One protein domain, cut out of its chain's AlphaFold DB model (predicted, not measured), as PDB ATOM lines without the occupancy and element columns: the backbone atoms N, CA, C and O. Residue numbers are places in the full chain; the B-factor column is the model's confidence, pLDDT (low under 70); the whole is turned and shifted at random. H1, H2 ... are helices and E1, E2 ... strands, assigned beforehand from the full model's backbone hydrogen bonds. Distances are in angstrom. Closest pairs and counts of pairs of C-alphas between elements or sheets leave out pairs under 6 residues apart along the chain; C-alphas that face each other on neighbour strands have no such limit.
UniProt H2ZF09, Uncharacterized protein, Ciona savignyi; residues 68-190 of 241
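Overview. This is residues 68 to 190 of the 241 residues of an uncharacterized protein of Ciona savignyi (UniProt H2ZF09). A strongly twisted sheet of five strands forms a wall, with three helices over one face and the other face bare. H2, the longest helix, covers much of that face, while H1 packs mostly on the E3 edge and H3 is over E4 and E5 at the other edge. The printed part has 123 residues with three named helices and five named strands, in the order H1 E1 E2 E3 H2 E4 H3 E5. The mixed sheet runs E3 E2 E1 E4 E5, and the class is mixed, helices and strands. The whole is compact, with a radius of gyration of the C-alphas of 14.1 A and spans of 42 by 34 by 22 A.

Arrangement. H1, residues 70 to 82, is on the sheet; its closest C-alphas to E3, residues 109 to 114, are those of Ala 72 and Leu 112, 5.4 A apart. E1, residues 87 to 93, E2, residues 98 to 103, and E3 form a meander, each strand the antiparallel neighbour of the one before. N 92 and O 100 are 2.8 A apart, and N 99 and O 113 also 2.8 A, within hydrogen-bond range. H2, residues 122 to 137, is on the sheet; with residues 135 to 136 alone it only just touches H1, with 3 pairs of C-alphas within 8 A, the closest those of Ile 73 and Cys 136, 7.9 A apart. E4, residues 141 to 148, is parallel to E1, with N 93 and O 147 2.8 A apart, and bends by 66 degrees at residue 144. E3, H2 and E4 form a split strand-helix-strand unit, two strands running the same way with E2 and E1 between them, and its crossover is right-handed. H3, residues 152 to 162, is on the same face as H2 at a height over the sheet of 9.7 A. It touches residues 122 to 126 of H2 at a steep tilt of 53 degrees, the closest C-alphas being those of Ala 122 and Phe 157, 4.6 A apart. E5, residues 185 to 189, is parallel to E4, with N 188 and O 146 2.8 A apart. In H1, H2 and H3 every O i to N i+4 pair is within hydrogen-bond range.

Along the chain. H1 begins at C-alpha 70, (-13.182, -50.599, -2.949), and is 18.6 A long. H2 is 22.2 A, E1 19.4 A and E4 19.3 A long. E5 ends at C-alpha 189, (-5.916, -56.392, -28.863).

Size, cuts and confidence. The C-alphas of Ser 82 and Thr 166 are the two farthest apart, at 42.3 A. The printed part has no cut. The link from H3 to E5, residues 163 to 184, is long. Residues 95 to 96, 167 and 169 have pLDDT under 70.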
ATOM      1  N   ILE A  68     -16.664 -53.813  -8.411       90.75
ATOM      2  CA  ILE A  68     -15.509 -52.928  -8.280       90.75
ATOM      3  C   ILE A  68     -14.931 -53.076  -6.875       90.75
ATOM      4  O   ILE A  68     -15.646 -53.095  -5.875       90.75
ATOM      5  N   ASN A  69     -13.614 -53.201  -6.816       90.88
ATOM      6  CA  ASN A  69     -12.858 -53.385  -5.599       90.88
ATOM      7  C   ASN A  69     -12.707 -52.043  -4.864       90.88
ATOM      8  O   ASN A  69     -11.978 -51.174  -5.342       90.88
ATOM      9  N   PRO A  70     -13.303 -51.861  -3.675       91.06
ATOM     10  CA  PRO A  70     -13.182 -50.599  -2.949       91.06
ATOM     11  C   PRO A  70     -11.735 -50.295  -2.542       91.06
ATOM     12  O   PRO A  70     -11.340 -49.136  -2.504       91.06
ATOM     13  N   VAL A  71     -10.916 -51.321  -2.295       91.12
ATOM     14  CA  VAL A  71      -9.496 -51.145  -1.949       91.12
ATOM     15  C   VAL A  71      -8.698 -50.645  -3.154       91.12
ATOM     16  O   VAL A  71      -7.808 -49.818  -3.001       91.12
ATOM     17  N   ALA A  72      -9.038 -51.109  -4.361       90.81
ATOM     18  CA  ALA A  72      -8.447 -50.609  -5.601       90.81
ATOM     19  C   ALA A  72      -8.740 -49.120  -5.797       90.81
ATOM     20  O   ALA A  72      -7.844 -48.348  -6.119       90.81
ATOM     21  N   ILE A  73      -9.995 -48.735  -5.568       93.44
ATOM     22  CA  ILE A  73     -10.453 -47.352  -5.681       93.44
ATOM     23  C   ILE A  73      -9.731 -46.447  -4.681       93.44
ATOM     24  O   ILE A  73      -9.185 -45.423  -5.080       93.44
ATOM     25  N   GLN A  74      -9.651 -46.859  -3.414       93.88
ATOM     26  CA  GLN A  74      -8.919 -46.116  -2.383       93.88
ATOM     27  C   GLN A  74      -7.444 -45.923  -2.752       93.88
ATOM     28  O   GLN A  74      -6.876 -44.862  -2.506       93.88
ATOM     29  N   GLU A  75      -6.820 -46.932  -3.360       92.12
ATOM     30  CA  GLU A  75      -5.428 -46.834  -3.791       92.12
ATOM     31  C   GLU A  75      -5.252 -45.868  -4.969       92.12
ATOM     32  O   GLU A  75      -4.315 -45.071  -4.966       92.12
ATOM     33  N   ILE A  76      -6.172 -45.874  -5.940       92.69
ATOM     34  CA  ILE A  76      -6.178 -44.897  -7.039       92.69
ATOM     35  C   ILE A  76      -6.297 -43.475  -6.481       92.69
ATOM     36  O   ILE A  76      -5.502 -42.612  -6.848       92.69
ATOM     37  N   GLU A  77      -7.234 -43.236  -5.557       93.88
ATOM     38  CA  GLU A  77      -7.422 -41.926  -4.917       93.88
ATOM     39  C   GLU A  77      -6.164 -41.482  -4.162       93.88
ATOM     40  O   GLU A  77      -5.723 -40.341  -4.303       93.88
ATOM     41  N   ARG A  78      -5.544 -42.396  -3.408       94.81
ATOM     42  CA  ARG A  78      -4.303 -42.135  -2.667       94.81
ATOM     43  C   ARG A  78      -3.169 -41.712  -3.601       94.81
ATOM     44  O   ARG A  78      -2.462 -40.746  -3.314       94.81
ATOM     45  N   VAL A  79      -2.978 -42.432  -4.709       92.25
ATOM     46  CA  VAL A  79      -1.915 -42.136  -5.683       92.25
ATOM     47  C   VAL A  79      -2.209 -40.835  -6.431       92.25
ATOM     48  O   VAL A  79      -1.301 -40.014  -6.595       92.25
ATOM     49  N   GLN A  80      -3.467 -40.594  -6.807       91.19
ATOM     50  CA  GLN A  80      -3.879 -39.347  -7.448       91.19
ATOM     51  C   GLN A  80      -3.619 -38.139  -6.541       91.19
ATOM     52  O   GLN A  80      -3.072 -37.148  -7.005       91.19
ATOM     53  N   GLN A  81      -3.939 -38.218  -5.246       92.00
ATOM     54  CA  GLN A  81      -3.674 -37.132  -4.291       92.00
ATOM     55  C   GLN A  81      -2.178 -36.841  -4.122       92.00
ATOM     56  O   GLN A  81      -1.790 -35.700  -3.879       92.00
ATOM     57  N   SER A  82      -1.327 -37.863  -4.254       90.56
ATOM     58  CA  SER A  82       0.128 -37.696  -4.184       90.56
ATOM     59  C   SER A  82       0.754 -37.132  -5.466       90.56
ATOM     60  O   SER A  82       1.907 -36.705  -5.443       90.56
ATOM     61  N   THR A  83       0.009 -37.115  -6.575       88.19
ATOM     62  CA  THR A  83       0.508 -36.733  -7.900       88.19
ATOM     63  C   THR A  83      -0.114 -35.409  -8.339       88.19
ATOM     64  O   THR A  83      -1.328 -35.252  -8.346       88.19
ATOM     65  N   SER A  84       0.701 -34.436  -8.755       83.94
ATOM     66  CA  SER A  84       0.188 -33.125  -9.196       83.94
ATOM     67  C   SER A  84      -0.516 -33.157 -10.561       83.94
ATOM     68  O   SER A  84      -1.285 -32.253 -10.873       83.94
ATOM     69  N   SER A  85      -0.241 -34.168 -11.386       87.25
ATOM     70  CA  SER A  85      -0.865 -34.378 -12.698       87.25
ATOM     71  C   SER A  85      -1.912 -35.491 -12.657       87.25
ATOM     72  O   SER A  85      -1.829 -36.396 -11.827       87.25
ATOM     73  N   SER A  86      -2.851 -35.481 -13.604       88.31
ATOM     74  CA  SER A  86      -3.744 -36.620 -13.836       88.31
ATOM     75  C   SER A  86      -2.953 -37.887 -14.160       88.31
ATOM     76  O   SER A  86      -1.949 -37.846 -14.879       88.31
ATOM     77  N   LEU A  87      -3.406 -39.013 -13.618       91.81
ATOM     78  CA  LEU A  87      -2.855 -40.318 -13.947       91.81
ATOM     79  C   LEU A  87      -3.399 -40.756 -15.307       91.81
ATOM     80  O   LEU A  87      -4.596 -40.660 -15.555       91.81
ATOM     81  N   ILE A  88      -2.528 -41.256 -16.181       94.50
ATOM     82  CA  ILE A  88      -2.906 -41.741 -17.514       94.50
ATOM     83  C   ILE A  88      -2.777 -43.257 -17.517       94.50
ATOM     84  O   ILE A  88      -1.704 -43.792 -17.215       94.50
ATOM     85  N   GLY A  89      -3.853 -43.956 -17.868       94.44
ATOM     86  CA  GLY A  89      -3.887 -45.409 -17.828       94.44
ATOM     87  C   GLY A  89      -4.819 -46.064 -18.835       94.44
ATOM     88  O   GLY A  89      -5.426 -45.431 -19.699       94.44
ATOM     89  N   TYR A  90      -4.894 -47.381 -18.722       94.81
ATOM     90  CA  TYR A  90      -5.745 -48.243 -19.526       94.81
ATOM     91  C   TYR A  90      -6.336 -49.360 -18.662       94.81
ATOM     92  O   TYR A  90      -5.800 -49.714 -17.604       94.81
ATOM     93  N   LEU A  91      -7.450 -49.919 -19.128       93.75
ATOM     94  CA  LEU A  91      -8.085 -51.086 -18.525       93.75
ATOM     95  C   LEU A  91      -7.752 -52.325 -19.350       93.75
ATOM     96  O   LEU A  91      -7.868 -52.297 -20.568       93.75
ATOM     97  N   SER A  92      -7.367 -53.426 -18.718       90.19
ATOM     98  CA  SER A  92      -7.202 -54.711 -19.399       90.19
ATOM     99  C   SER A  92      -8.206 -55.743 -18.902       90.19
ATOM    100  O   SER A  92      -8.496 -55.796 -17.706       90.19
ATOM    101  N   VAL A  93      -8.704 -56.572 -19.817       87.62
ATOM    102  CA  VAL A  93      -9.744 -57.579 -19.575       87.62
ATOM    103  C   VAL A  93      -9.307 -58.936 -20.127       87.62
ATOM    104  O   VAL A  93      -8.945 -59.034 -21.298       87.62
ATOM    105  N   ASP A  94      -9.423 -59.993 -19.316       77.69
ATOM    106  CA  ASP A  94      -9.069 -61.375 -19.691       77.69
ATOM    107  C   ASP A  94     -10.204 -62.393 -19.386       77.69
ATOM    108  O   ASP A  94     -11.300 -62.009 -18.971       77.69
ATOM    109  N   GLU A  95     -10.002 -63.685 -19.674       60.03
ATOM    110  CA  GLU A  95     -10.986 -64.783 -19.615       60.03
ATOM    111  C   GLU A  95     -11.680 -64.930 -18.250       60.03
ATOM    112  O   GLU A  95     -12.905 -65.069 -18.193       60.03
ATOM    113  N   MET A  96     -10.942 -64.798 -17.141       58.50
ATOM    114  CA  MET A  96     -11.553 -64.424 -15.865       58.50
ATOM    115  C   MET A  96     -11.809 -62.924 -15.936       58.50
ATOM    116  O   MET A  96     -10.839 -62.174 -15.889       58.50
ATOM    117  N   LYS A  97     -13.078 -62.499 -16.070       70.25
ATOM    118  CA  LYS A  97     -13.490 -61.094 -16.289       70.25
ATOM    119  C   LYS A  97     -13.166 -60.209 -15.081       70.25
ATOM    120  O   LYS A  97     -14.031 -59.787 -14.310       70.25
ATOM    121  N   ILE A  98     -11.873 -59.984 -14.924       81.56
ATOM    122  CA  ILE A  98     -11.203 -59.081 -14.020       81.56
ATOM    123  C   ILE A  98     -10.827 -57.887 -14.881       81.56
ATOM    124  O   ILE A  98     -10.132 -58.038 -15.885       81.56
ATOM    125  N   PHE A  99     -11.295 -56.711 -14.488       91.00
ATOM    126  CA  PHE A  99     -10.756 -55.468 -15.007       91.00
ATOM    127  C   PHE A  99      -9.511 -55.167 -14.202       91.00
ATOM    128  O   PHE A  99      -9.575 -54.983 -12.986       91.00
ATOM    129  N   TYR A 100      -8.375 -55.159 -14.873       93.88
ATOM    130  CA  TYR A 100      -7.124 -54.731 -14.287       93.88
ATOM    131  C   TYR A 100      -6.837 -53.319 -14.773       93.88
ATOM    132  O   TYR A 100      -6.995 -53.026 -15.956       93.88
ATOM    133  N   VAL A 101      -6.450 -52.440 -13.860       95.25
ATOM    134  CA  VAL A 101      -6.136 -51.054 -14.187       95.25
ATOM    135  C   VAL A 101      -4.636 -50.855 -14.103       95.25
ATOM    136  O   VAL A 101      -3.988 -51.319 -13.159       95.25
ATOM    137  N   ARG A 102      -4.084 -50.195 -15.119       95.00
ATOM    138  CA  ARG A 102      -2.658 -49.915 -15.189       95.00
ATOM    139  C   ARG A 102      -2.399 -48.516 -15.713       95.00
ATOM    140  O   ARG A 102      -2.927 -48.139 -16.756       95.00
ATOM    141  N   THR A 103      -1.568 -47.761 -15.005       95.38
ATOM    142  CA  THR A 103      -1.065 -46.477 -15.496       95.38
ATOM    143  C   THR A 103       0.181 -46.674 -16.349       95.38
ATOM    144  O   THR A 103       0.930 -47.641 -16.183       95.38
ATOM    145  N   LEU A 104       0.421 -45.745 -17.272       91.56
ATOM    146  CA  LEU A 104       1.542 -45.833 -18.208       91.56
ATOM    147  C   LEU A 104       2.905 -45.749 -17.511       91.56
ATOM    148  O   LEU A 104       3.834 -46.437 -17.931       91.56
ATOM    149  N   LYS A 105       3.031 -44.960 -16.434       90.44
ATOM    150  CA  LYS A 105       4.279 -44.885 -15.656       90.44
ATOM    151  C   LYS A 105       4.331 -45.917 -14.520       90.44
ATOM    152  O   LYS A 105       5.324 -45.975 -13.801       90.44
ATOM    153  N   GLY A 106       3.304 -46.762 -14.384       89.38
ATOM    154  CA  GLY A 106       3.259 -47.859 -13.416       89.38
ATOM    155  C   GLY A 106       2.964 -47.451 -11.970       89.38
ATOM    156  O   GLY A 106       3.164 -48.269 -11.078       89.38
ATOM    157  N   GLU A 107       2.484 -46.230 -11.726       91.88
ATOM    158  CA  GLU A 107       2.044 -45.760 -10.404       91.88
ATOM    159  C   GLU A 107       0.891 -46.597  -9.830       91.88
ATOM    160  O   GLU A 107       0.820 -46.812  -8.622       91.88
ATOM    161  N   VAL A 108       0.000 -47.093 -10.696       92.62
ATOM    162  CA  VAL A 108      -1.100 -47.991 -10.334       92.62
ATOM    163  C   VAL A 108      -1.037 -49.230 -11.221       92.62
ATOM    164  O   VAL A 108      -0.983 -49.135 -12.446       92.62
ATOM    165  N   SER A 109      -1.056 -50.408 -10.597       94.12
ATOM    166  CA  SER A 109      -1.132 -51.707 -11.273       94.12
ATOM    167  C   SER A 109      -1.833 -52.697 -10.352       94.12
ATOM    168  O   SER A 109      -1.200 -53.312  -9.491       94.12
ATOM    169  N   LEU A 110      -3.153 -52.825 -10.486       93.62
ATOM    170  CA  LEU A 110      -3.962 -53.629  -9.568       93.62
ATOM    171  C   LEU A 110      -5.282 -54.106 -10.205       93.62
ATOM    172  O   LEU A 110      -5.736 -53.536 -11.201       93.62
ATOM    173  N   PRO A 111      -5.923 -55.154  -9.654       92.62
ATOM    174  CA  PRO A 111      -7.253 -55.567 -10.088       92.62
ATOM    175  C   PRO A 111      -8.308 -54.565  -9.595       92.62
ATOM    176  O   PRO A 111      -8.547 -54.441  -8.390       92.62
ATOM    177  N   LEU A 112      -8.949 -53.878 -10.540       93.50
ATOM    178  CA  LEU A 112      -9.990 -52.881 -10.300       93.50
ATOM    179  C   LEU A 112     -11.343 -53.519 -10.000       93.50
ATOM    180  O   LEU A 112     -12.022 -53.094  -9.075       93.50
ATOM    181  N   ALA A 113     -11.755 -54.519 -10.773       91.56
ATOM    182  CA  ALA A 113     -13.049 -55.171 -10.596       91.56
ATOM    183  C   ALA A 113     -12.957 -56.648 -10.958       91.56
ATOM    184  O   ALA A 113     -12.149 -57.022 -11.805       91.56
ATOM    185  N   TRP A 114     -13.797 -57.488 -10.360       90.06
ATOM    186  CA  TRP A 114     -13.907 -58.897 -10.734       90.06
ATOM    187  C   TRP A 114     -15.361 -59.353 -10.774       90.06
ATOM    188  O   TRP A 114     -16.168 -59.052  -9.895       90.06
ATOM    189  N   TYR A 115     -15.684 -60.142 -11.795       87.38
ATOM    190  CA  TYR A 115     -17.013 -60.710 -11.983       87.38
ATOM    191  C   TYR A 115     -16.880 -62.221 -12.219       87.38
ATOM    192  O   TYR A 115     -16.475 -62.641 -13.303       87.38
ATOM    193  N   PRO A 116     -17.178 -63.062 -11.212       80.50
ATOM    194  CA  PRO A 116     -17.098 -64.505 -11.327       80.50
ATOM    195  C   PRO A 116     -18.267 -64.995 -12.182       80.50
ATOM    196  O   PRO A 116     -19.388 -65.170 -11.714       80.50
ATOM    197  N   THR A 117     -18.004 -65.197 -13.467       76.00
ATOM    198  CA  THR A 117     -18.991 -65.662 -14.442       76.00
ATOM    199  C   THR A 117     -18.373 -66.736 -15.324       76.00
ATOM    200  O   THR A 117     -17.225 -66.601 -15.734       76.00
ATOM    201  N   LYS A 118     -19.130 -67.793 -15.642       72.19
ATOM    202  CA  LYS A 118     -18.670 -68.853 -16.560       72.19
ATOM    203  C   LYS A 118     -18.640 -68.387 -18.015       72.19
ATOM    204  O   LYS A 118     -17.751 -68.764 -18.764       72.19
ATOM    205  N   VAL A 119     -19.632 -67.587 -18.401       73.31
ATOM    206  CA  VAL A 119     -19.763 -66.965 -19.720       73.31
ATOM    207  C   VAL A 119     -20.376 -65.585 -19.498       73.31
ATOM    208  O   VAL A 119     -21.328 -65.455 -18.729       73.31
ATOM    209  N   THR A 120     -19.834 -64.560 -20.148       81.19
ATOM    210  CA  THR A 120     -20.370 -63.193 -20.122       81.19
ATOM    211  C   THR A 120     -20.660 -62.791 -21.551       81.19
ATOM    212  O   THR A 120     -19.774 -62.870 -22.400       81.19
ATOM    213  N   ALA A 121     -21.886 -62.365 -21.832       89.12
ATOM    214  CA  ALA A 121     -22.204 -61.830 -23.145       89.12
ATOM    215  C   ALA A 121     -21.479 -60.491 -23.363       89.12
ATOM    216  O   ALA A 121     -21.251 -59.735 -22.417       89.12
ATOM    217  N   ALA A 122     -21.151 -60.171 -24.615       90.06
ATOM    218  CA  ALA A 122     -20.392 -58.967 -24.952       90.06
ATOM    219  C   ALA A 122     -21.051 -57.670 -24.445       90.06
ATOM    220  O   ALA A 122     -20.355 -56.784 -23.958       90.06
ATOM    221  N   PHE A 123     -22.386 -57.579 -24.479       91.31
ATOM    222  CA  PHE A 123     -23.117 -56.405 -23.983       91.31
ATOM    223  C   PHE A 123     -22.963 -56.207 -22.468       91.31
ATOM    224  O   PHE A 123     -22.817 -55.084 -22.000       91.31
ATOM    225  N   GLN A 124     -22.930 -57.295 -21.689       91.31
ATOM    226  CA  GLN A 124     -22.683 -57.217 -20.248       91.31
ATOM    227  C   GLN A 124     -21.259 -56.756 -19.962       91.31
ATOM    228  O   GLN A 124     -21.037 -56.027 -19.000       91.31
ATOM    229  N   LEU A 125     -20.305 -57.173 -20.797       90.88
ATOM    230  CA  LEU A 125     -18.928 -56.716 -20.692       90.88
ATOM    231  C   LEU A 125     -18.802 -55.224 -21.023       90.88
ATOM    232  O   LEU A 125     -18.117 -54.514 -20.294       90.88
ATOM    233  N   ALA A 126     -19.516 -54.751 -22.049       92.75
ATOM    234  CA  ALA A 126     -19.588 -53.337 -22.405       92.75
ATOM    235  C   ALA A 126     -20.131 -52.480 -21.257       92.75
ATOM    236  O   ALA A 126     -19.492 -51.505 -20.880       92.75
ATOM    237  N   MET A 127     -21.247 -52.882 -20.637       92.56
ATOM    238  CA  MET A 127     -21.800 -52.164 -19.478       92.56
ATOM    239  C   MET A 127     -20.796 -52.089 -18.321       92.56
ATOM    240  O   MET A 127     -20.518 -51.011 -17.812       92.56
ATOM    241  N   LYS A 128     -20.174 -53.221 -17.963       92.62
ATOM    242  CA  LYS A 128     -19.172 -53.276 -16.883       92.62
ATOM    243  C   LYS A 128     -17.935 -52.431 -17.173       92.62
ATOM    244  O   LYS A 128     -17.348 -51.871 -16.254       92.62
ATOM    245  N   PHE A 129     -17.521 -52.378 -18.437       94.19
ATOM    246  CA  PHE A 129     -16.423 -51.528 -18.872       94.19
ATOM    247  C   PHE A 129     -16.759 -50.048 -18.664       94.19
ATOM    248  O   PHE A 129     -15.932 -49.329 -18.112       94.19
ATOM    249  N   TRP A 130     -17.963 -49.612 -19.039       94.75
ATOM    250  CA  TRP A 130     -18.392 -48.228 -18.832       94.75
ATOM    251  C   TRP A 130     -18.478 -47.855 -17.351       94.75
ATOM    252  O   TRP A 130     -17.988 -46.790 -16.981       94.75
ATOM    253  N   ASP A 131     -18.994 -48.749 -16.501       94.50
ATOM    254  CA  ASP A 131     -18.994 -48.551 -15.044       94.50
ATOM    255  C   ASP A 131     -17.560 -48.373 -14.512       94.50
ATOM    256  O   ASP A 131     -17.262 -47.430 -13.783       94.50
ATOM    257  N   ALA A 132     -16.639 -49.255 -14.915       94.62
ATOM    258  CA  ALA A 132     -15.240 -49.192 -14.497       94.62
ATOM    259  C   ALA A 132     -14.530 -47.922 -15.000       94.62
ATOM    260  O   ALA A 132     -13.748 -47.323 -14.262       94.62
ATOM    261  N   LEU A 133     -14.800 -47.507 -16.239       95.94
ATOM    262  CA  LEU A 133     -14.265 -46.278 -16.818       95.94
ATOM    263  C   LEU A 133     -14.746 -45.053 -16.037       95.94
ATOM    264  O   LEU A 133     -13.923 -44.218 -15.674       95.94
ATOM    265  N   TYR A 134     -16.044 -44.976 -15.738       95.88
ATOM    266  CA  TYR A 134     -16.633 -43.877 -14.976       95.88
ATOM    267  C   TYR A 134     -16.009 -43.748 -13.581       95.88
ATOM    268  O   TYR A 134     -15.644 -42.649 -13.160       95.88
ATOM    269  N   GLU A 135     -15.816 -44.867 -12.874       94.56
ATOM    270  CA  GLU A 135     -15.180 -44.850 -11.553       94.56
ATOM    271  C   GLU A 135     -13.727 -44.352 -11.595       94.56
ATOM    272  O   GLU A 135     -13.300 -43.643 -10.680       94.56
ATOM    273  N   CYS A 136     -12.972 -44.696 -12.640       95.06
ATOM    274  CA  CYS A 136     -11.605 -44.210 -12.826       95.06
ATOM    275  C   CYS A 136     -11.567 -42.715 -13.174       95.06
ATOM    276  O   CYS A 136     -10.872 -41.944 -12.509       95.06
ATOM    277  N   GLU A 137     -12.336 -42.304 -14.183       95.12
ATOM    278  CA  GLU A 137     -12.332 -40.936 -14.714       95.12
ATOM    279  C   GLU A 137     -12.750 -39.913 -13.652       95.12
ATOM    280  O   GLU A 137     -12.073 -38.901 -13.455       95.12
ATOM    281  N   ASN A 138     -13.784 -40.221 -12.862       93.25
ATOM    282  CA  ASN A 138     -14.234 -39.358 -11.763       93.25
ATOM    283  C   ASN A 138     -13.195 -39.146 -10.657       93.25
ATOM    284  O   ASN A 138     -13.343 -38.244  -9.836       93.25
ATOM    285  N   ARG A 139     -12.153 -39.977 -10.611       92.50
ATOM    286  CA  ARG A 139     -11.086 -39.925  -9.604       92.50
ATOM    287  C   ARG A 139      -9.772 -39.418 -10.172       92.50
ATOM    288  O   ARG A 139      -8.735 -39.579  -9.540       92.50
ATOM    289  N   GLY A 140      -9.807 -38.801 -11.353       91.94
ATOM    290  CA  GLY A 140      -8.635 -38.211 -11.993       91.94
ATOM    291  C   GLY A 140      -7.733 -39.215 -12.712       91.94
ATOM    292  O   GLY A 140      -6.685 -38.814 -13.220       91.94
ATOM    293  N   LEU A 141      -8.143 -40.487 -12.799       94.44
ATOM    294  CA  LEU A 141      -7.469 -41.493 -13.608       94.44
ATOM    295  C   LEU A 141      -8.067 -41.504 -15.018       94.44
ATOM    296  O   LEU A 141      -9.117 -42.090 -15.274       94.44
ATOM    297  N   GLN A 142      -7.348 -40.873 -15.935       95.56
ATOM    298  CA  GLN A 142      -7.708 -40.740 -17.337       95.56
ATOM    299  C   GLN A 142      -7.476 -42.063 -18.063       95.56
ATOM    300  O   GLN A 142      -6.335 -42.505 -18.237       95.56
ATOM    301  N   ILE A 143      -8.561 -42.702 -18.496       96.69
ATOM    302  CA  ILE A 143      -8.496 -43.949 -19.252       96.69
ATOM    303  C   ILE A 143      -8.403 -43.600 -20.734       96.69
ATOM    304  O   ILE A 143      -9.228 -42.861 -21.255       96.69
ATOM    305  N   HIS A 144      -7.389 -44.126 -21.418       95.56
ATOM    306  CA  HIS A 144      -7.181 -43.894 -22.853       95.56
ATOM    307  C   HIS A 144      -7.398 -45.140 -23.704       95.56
ATOM    308  O   HIS A 144      -7.571 -45.035 -24.914       95.56
ATOM    309  N   ALA A 145      -7.381 -46.328 -23.106       96.00
ATOM    310  CA  ALA A 145      -7.536 -47.562 -23.857       96.00
ATOM    311  C   ALA A 145      -8.181 -48.672 -23.031       96.00
ATOM    312  O   ALA A 145      -8.102 -48.691 -21.797       96.00
ATOM    313  N   VAL A 146      -8.756 -49.635 -23.746       94.94
ATOM    314  CA  VAL A 146      -9.106 -50.949 -23.217       94.94
ATOM    315  C   VAL A 146      -8.370 -52.033 -23.995       94.94
ATOM    316  O   VAL A 146      -8.382 -52.054 -25.224       94.94
ATOM    317  N   VAL A 147      -7.713 -52.935 -23.272       93.69
ATOM    318  CA  VAL A 147      -6.931 -54.038 -23.828       93.69
ATOM    319  C   VAL A 147      -7.645 -55.354 -23.551       93.69
ATOM    320  O   VAL A 147      -7.986 -55.643 -22.406       93.69
ATOM    321  N   ALA A 148      -7.855 -56.173 -24.574       91.19
ATOM    322  CA  ALA A 148      -8.461 -57.489 -24.408       91.19
ATOM    323  C   ALA A 148      -7.855 -58.520 -25.367       91.19
ATOM    324  O   ALA A 148      -7.228 -58.174 -26.371       91.19
ATOM    325  N   ASP A 149      -8.041 -59.802 -25.063       87.75
ATOM    326  CA  ASP A 149      -7.668 -60.870 -25.985       87.75
ATOM    327  C   ASP A 149      -8.531 -60.850 -27.265       87.75
ATOM    328  O   ASP A 149      -9.554 -60.167 -27.380       87.75
ATOM    329  N   GLY A 150      -8.112 -61.637 -28.250       84.75
ATOM    330  CA  GLY A 150      -8.800 -61.730 -29.530       84.75
ATOM    331  C   GLY A 150     -10.004 -62.671 -29.545       84.75
ATOM    332  O   GLY A 150     -10.374 -63.073 -30.647       84.75
ATOM    333  N   CYS A 151     -10.598 -63.093 -28.418       85.94
ATOM    334  CA  CYS A 151     -11.718 -64.045 -28.446       85.94
ATOM    335  C   CYS A 151     -12.981 -63.443 -29.094       85.94
ATOM    336  O   CYS A 151     -13.149 -62.226 -29.182       85.94
ATOM    337  N   SER A 152     -13.904 -64.287 -29.574       88.00
ATOM    338  CA  SER A 152     -15.107 -63.829 -30.297       88.00
ATOM    339  C   SER A 152     -15.974 -62.865 -29.483       88.00
ATOM    340  O   SER A 152     -16.472 -61.883 -30.031       88.00
ATOM    341  N   VAL A 153     -16.107 -63.114 -28.178       90.00
ATOM    342  CA  VAL A 153     -16.854 -62.254 -27.253       90.00
ATOM    343  C   VAL A 153     -16.193 -60.885 -27.121       90.00
ATOM    344  O   VAL A 153     -16.888 -59.877 -27.213       90.00
ATOM    345  N   ASN A 154     -14.868 -60.833 -26.964       89.94
ATOM    346  CA  ASN A 154     -14.131 -59.580 -26.804       89.94
ATOM    347  C   ASN A 154     -14.126 -58.753 -28.100       89.94
ATOM    348  O   ASN A 154     -14.330 -57.542 -28.057       89.94
ATOM    349  N   ARG A 155     -14.031 -59.403 -29.268       89.38
ATOM    350  CA  ARG A 155     -14.213 -58.722 -30.562       89.38
ATOM    351  C   ARG A 155     -15.609 -58.119 -30.702       89.38
ATOM    352  O   ARG A 155     -15.742 -57.003 -31.192       89.38
ATOM    353  N   HIS A 156     -16.653 -58.837 -30.283       90.81
ATOM    354  CA  HIS A 156     -18.014 -58.294 -30.300       90.81
ATOM    355  C   HIS A 156     -18.193 -57.165 -29.272       90.81
ATOM    356  O   HIS A 156     -18.854 -56.177 -29.567       90.81
ATOM    357  N   PHE A 157     -17.547 -57.262 -28.110       91.94
ATOM    358  CA  PHE A 157     -17.498 -56.196 -27.109       91.94
ATOM    359  C   PHE A 157     -16.885 -54.909 -27.677       91.94
ATOM    360  O   PHE A 157     -17.501 -53.858 -27.541       91.94
ATOM    361  N   PHE A 158     -15.757 -54.981 -28.393       92.50
ATOM    362  CA  PHE A 158     -15.173 -53.806 -29.052       92.50
ATOM    363  C   PHE A 158     -16.135 -53.150 -30.048       92.50
ATOM    364  O   PHE A 158     -16.268 -51.929 -30.040       92.50
ATOM    365  N   LYS A 159     -16.854 -53.947 -30.850       91.62
ATOM    366  CA  LYS A 159     -17.879 -53.430 -31.771       91.62
ATOM    367  C   LYS A 159     -18.989 -52.680 -31.037       91.62
ATOM    368  O   LYS A 159     -19.349 -51.582 -31.443       91.62
ATOM    369  N   LEU A 160     -19.488 -53.247 -29.936       93.31
ATOM    370  CA  LEU A 160     -20.530 -52.622 -29.116       93.31
ATOM    371  C   LEU A 160     -20.061 -51.313 -28.475       93.31
ATOM    372  O   LEU A 160     -20.832 -50.363 -28.415       93.31
ATOM    373  N   VAL A 161     -18.812 -51.256 -28.005       92.81
ATOM    374  CA  VAL A 161     -18.245 -50.047 -27.390       92.81
ATOM    375  C   VAL A 161     -18.009 -48.948 -28.428       92.81
ATOM    376  O   VAL A 161     -18.301 -47.790 -28.152       92.81
ATOM    377  N   CYS A 162     -17.525 -49.296 -29.622       91.12
ATOM    378  CA  CYS A 162     -17.256 -48.325 -30.689       91.12
ATOM    379  C   CYS A 162     -18.506 -47.921 -31.481       91.12
ATOM    380  O   CYS A 162     -18.484 -46.909 -32.171       91.12
ATOM    381  N   GLY A 163     -19.579 -48.715 -31.424       88.50
ATOM    382  CA  GLY A 163     -20.766 -48.511 -32.254       88.50
ATOM    383  C   GLY A 163     -20.530 -48.805 -33.739       88.50
ATOM    384  O   GLY A 163     -21.203 -48.224 -34.585       88.50
ATOM    385  N   VAL A 164     -19.571 -49.683 -34.065       83.69
ATOM    386  CA  VAL A 164     -19.201 -50.024 -35.451       83.69
ATOM    387  C   VAL A 164     -19.355 -51.517 -35.723       83.69
ATOM    388  O   VAL A 164     -18.855 -52.361 -34.977       83.69
ATOM    389  N   ASP A 165     -20.014 -51.853 -36.832       75.19
ATOM    390  CA  ASP A 165     -20.186 -53.245 -37.265       75.19
ATOM    391  C   ASP A 165     -18.977 -53.775 -38.049       75.19
ATOM    392  O   ASP A 165     -18.625 -54.960 -37.931       75.19
ATOM    393  N   THR A 166     -18.301 -52.891 -38.788       73.25
ATOM    394  CA  THR A 166     -17.118 -53.191 -39.603       73.25
ATOM    395  C   THR A 166     -15.937 -52.369 -39.106       73.25
ATOM    396  O   THR A 166     -16.044 -51.162 -38.921       73.25
ATOM    397  N   ILE A 167     -14.815 -53.046 -38.868       69.56
ATOM    398  CA  ILE A 167     -13.559 -52.423 -38.450       69.56
ATOM    399  C   ILE A 167     -12.737 -52.228 -39.722       69.56
ATOM    400  O   ILE A 167     -12.404 -53.214 -40.383       69.56
ATOM    401  N   GLU A 168     -12.453 -50.979 -40.085       71.62
ATOM    402  CA  GLU A 168     -11.527 -50.676 -41.179       71.62
ATOM    403  C   GLU A 168     -10.109 -51.121 -40.805       71.62
ATOM    404  O   GLU A 168      -9.696 -51.001 -39.653       71.62
ATOM    405  N   LEU A 169      -9.369 -51.667 -41.773       69.19
ATOM    406  CA  LEU A 169      -8.063 -52.280 -41.516       69.19
ATOM    407  C   LEU A 169      -6.998 -51.250 -41.103       69.19
ATOM    408  O   LEU A 169      -6.150 -51.555 -40.269       69.19
ATOM    409  N   ASP A 170      -7.078 -50.040 -41.662       74.75
ATOM    410  CA  ASP A 170      -6.060 -48.992 -41.516       74.75
ATOM    411  C   ASP A 170      -6.461 -47.880 -40.531       74.75
ATOM    412  O   ASP A 170      -5.693 -46.944 -40.301       74.75
ATOM    413  N   ALA A 171      -7.650 -47.971 -39.925       79.56
ATOM    414  CA  ALA A 171      -8.145 -46.971 -38.986       79.56
ATOM    415  C   ALA A 171      -8.023 -47.453 -37.528       79.56
ATOM    416  O   ALA A 171      -8.301 -48.618 -37.225       79.56
ATOM    417  N   PRO A 172      -7.656 -46.567 -36.583       84.44
ATOM    418  CA  PRO A 172      -7.659 -46.913 -35.170       84.44
ATOM    419  C   PRO A 172      -9.092 -47.161 -34.684       84.44
ATOM    420  O   PRO A 172      -9.967 -46.299 -34.792       84.44
ATOM    421  N   LEU A 173      -9.322 -48.329 -34.085       90.38
ATOM    422  CA  LEU A 173     -10.605 -48.653 -33.477       90.38
ATOM    423  C   LEU A 173     -10.762 -47.878 -32.163       90.38
ATOM    424  O   LEU A 173     -10.006 -48.096 -31.212       90.38
ATOM    425  N   SER A 174     -11.732 -46.968 -32.111       92.75
ATOM    426  CA  SER A 174     -11.950 -46.100 -30.954       92.75
ATOM    427  C   SER A 174     -13.428 -45.829 -30.680       92.75
ATOM    428  O   SER A 174     -14.280 -46.012 -31.547       92.75
ATOM    429  N   ALA A 175     -13.716 -45.402 -29.451       92.75
ATOM    430  CA  ALA A 175     -15.041 -45.020 -28.981       92.75
ATOM    431  C   ALA A 175     -15.012 -43.641 -28.303       92.75
ATOM    432  O   ALA A 175     -14.003 -43.292 -27.676       92.75
ATOM    433  N   PRO A 176     -16.106 -42.861 -28.375       93.00
ATOM    434  CA  PRO A 176     -16.219 -41.613 -27.631       93.00
ATOM    435  C   PRO A 176     -16.220 -41.893 -26.126       93.00
ATOM    436  O   PRO A 176     -16.873 -42.827 -25.661       93.00
ATOM    437  N   ASN A 177     -15.503 -41.076 -25.356       94.62
ATOM    438  CA  ASN A 177     -15.497 -41.160 -23.900       94.62
ATOM    439  C   ASN A 177     -16.614 -40.271 -23.319       94.62
ATOM    440  O   ASN A 177     -16.531 -39.047 -23.444       94.62
ATOM    441  N   PRO A 178     -17.635 -40.840 -22.645       93.00
ATOM    442  CA  PRO A 178     -18.726 -40.059 -22.059       93.00
ATOM    443  C   PRO A 178     -18.276 -39.089 -20.958       93.00
ATOM    444  O   PRO A 178     -18.953 -38.097 -20.709       93.00
ATOM    445  N   CYS A 179     -17.148 -39.370 -20.297       93.38
ATOM    446  CA  CYS A 179     -16.607 -38.540 -19.220       93.38
ATOM    447  C   CYS A 179     -15.703 -37.410 -19.742       93.38
ATOM    448  O   CYS A 179     -15.473 -36.435 -19.032       93.38
ATOM    449  N   ALA A 180     -15.179 -37.536 -20.966       93.12
ATOM    450  CA  ALA A 180     -14.284 -36.559 -21.587       93.12
ATOM    451  C   ALA A 180     -14.353 -36.648 -23.124       93.12
ATOM    452  O   ALA A 180     -13.587 -37.398 -23.732       93.12
ATOM    453  N   PRO A 181     -15.267 -35.901 -23.769       90.62
ATOM    454  CA  PRO A 181     -15.524 -36.011 -25.210       90.62
ATOM    455  C   PRO A 181     -14.312 -35.744 -26.117       90.62
ATOM    456  O   PRO A 181     -14.292 -36.191 -27.261       90.62
ATOM    457  N   ASP A 182     -13.307 -35.023 -25.623       93.06
ATOM    458  CA  ASP A 182     -12.053 -34.701 -26.307       93.06
ATOM    459  C   ASP A 182     -11.017 -35.840 -26.272       93.06
ATOM    460  O   ASP A 182     -10.036 -35.810 -27.017       93.06
ATOM    461  N   ARG A 183     -11.227 -36.863 -25.432       94.00
ATOM    462  CA  ARG A 183     -10.301 -37.987 -25.242       94.00
ATOM    463  C   ARG A 183     -10.951 -39.309 -25.646       94.00
ATOM    464  O   ARG A 183     -11.605 -39.937 -24.814       94.00
ATOM    465  N   PRO A 184     -10.767 -39.780 -26.890       94.75
ATOM    466  CA  PRO A 184     -11.317 -41.064 -27.307       94.75
ATOM    467  C   PRO A 184     -10.659 -42.229 -26.560       94.75
ATOM    468  O   PRO A 184      -9.490 -42.164 -26.171       94.75
ATOM    469  N   ILE A 185     -11.408 -43.322 -26.409       96.06
ATOM    470  CA  ILE A 185     -10.896 -44.585 -25.877       96.06
ATOM    471  C   ILE A 185     -10.507 -45.498 -27.030       96.06
ATOM    472  O   ILE A 185     -11.341 -45.809 -27.878       96.06
ATOM    473  N   PHE A 186      -9.273 -45.990 -27.030       95.00
ATOM    474  CA  PHE A 186      -8.782 -46.928 -28.035       95.00
ATOM    475  C   PHE A 186      -9.048 -48.384 -27.640       95.00
ATOM    476  O   PHE A 186      -8.806 -48.793 -26.502       95.00
ATOM    477  N   MET A 187      -9.524 -49.186 -28.591       93.12
ATOM    478  CA  MET A 187      -9.664 -50.631 -28.423       93.12
ATOM    479  C   MET A 187      -8.379 -51.314 -28.880       93.12
ATOM    480  O   MET A 187      -7.991 -51.219 -30.045       93.12
ATOM    481  N   CYS A 188      -7.720 -52.031 -27.979       92.12
ATOM    482  CA  CYS A 188      -6.444 -52.673 -28.254       92.12
ATOM    483  C   CYS A 188      -6.551 -54.185 -28.057       92.12
ATOM    484  O   CYS A 188      -6.951 -54.673 -27.002       92.12
ATOM    485  N   SER A 189      -6.144 -54.959 -29.058       89.38
ATOM    486  CA  SER A 189      -5.916 -56.392 -28.863       89.38
ATOM    487  C   SER A 189      -4.544 -56.633 -28.242       89.38
ATOM    488  O   SER A 189      -3.597 -55.923 -28.575       89.38
ATOM    489  N   ASP A 190      -4.410 -57.648 -27.384       86.69
ATOM    490  CA  ASP A 190      -3.093 -58.034 -26.858       86.69
ATOM    491  C   ASP A 190      -2.146 -58.472 -28.001       86.69
ATOM    492  O   ASP A 190      -2.404 -59.497 -28.653       86.69
TER     493      ASP A 190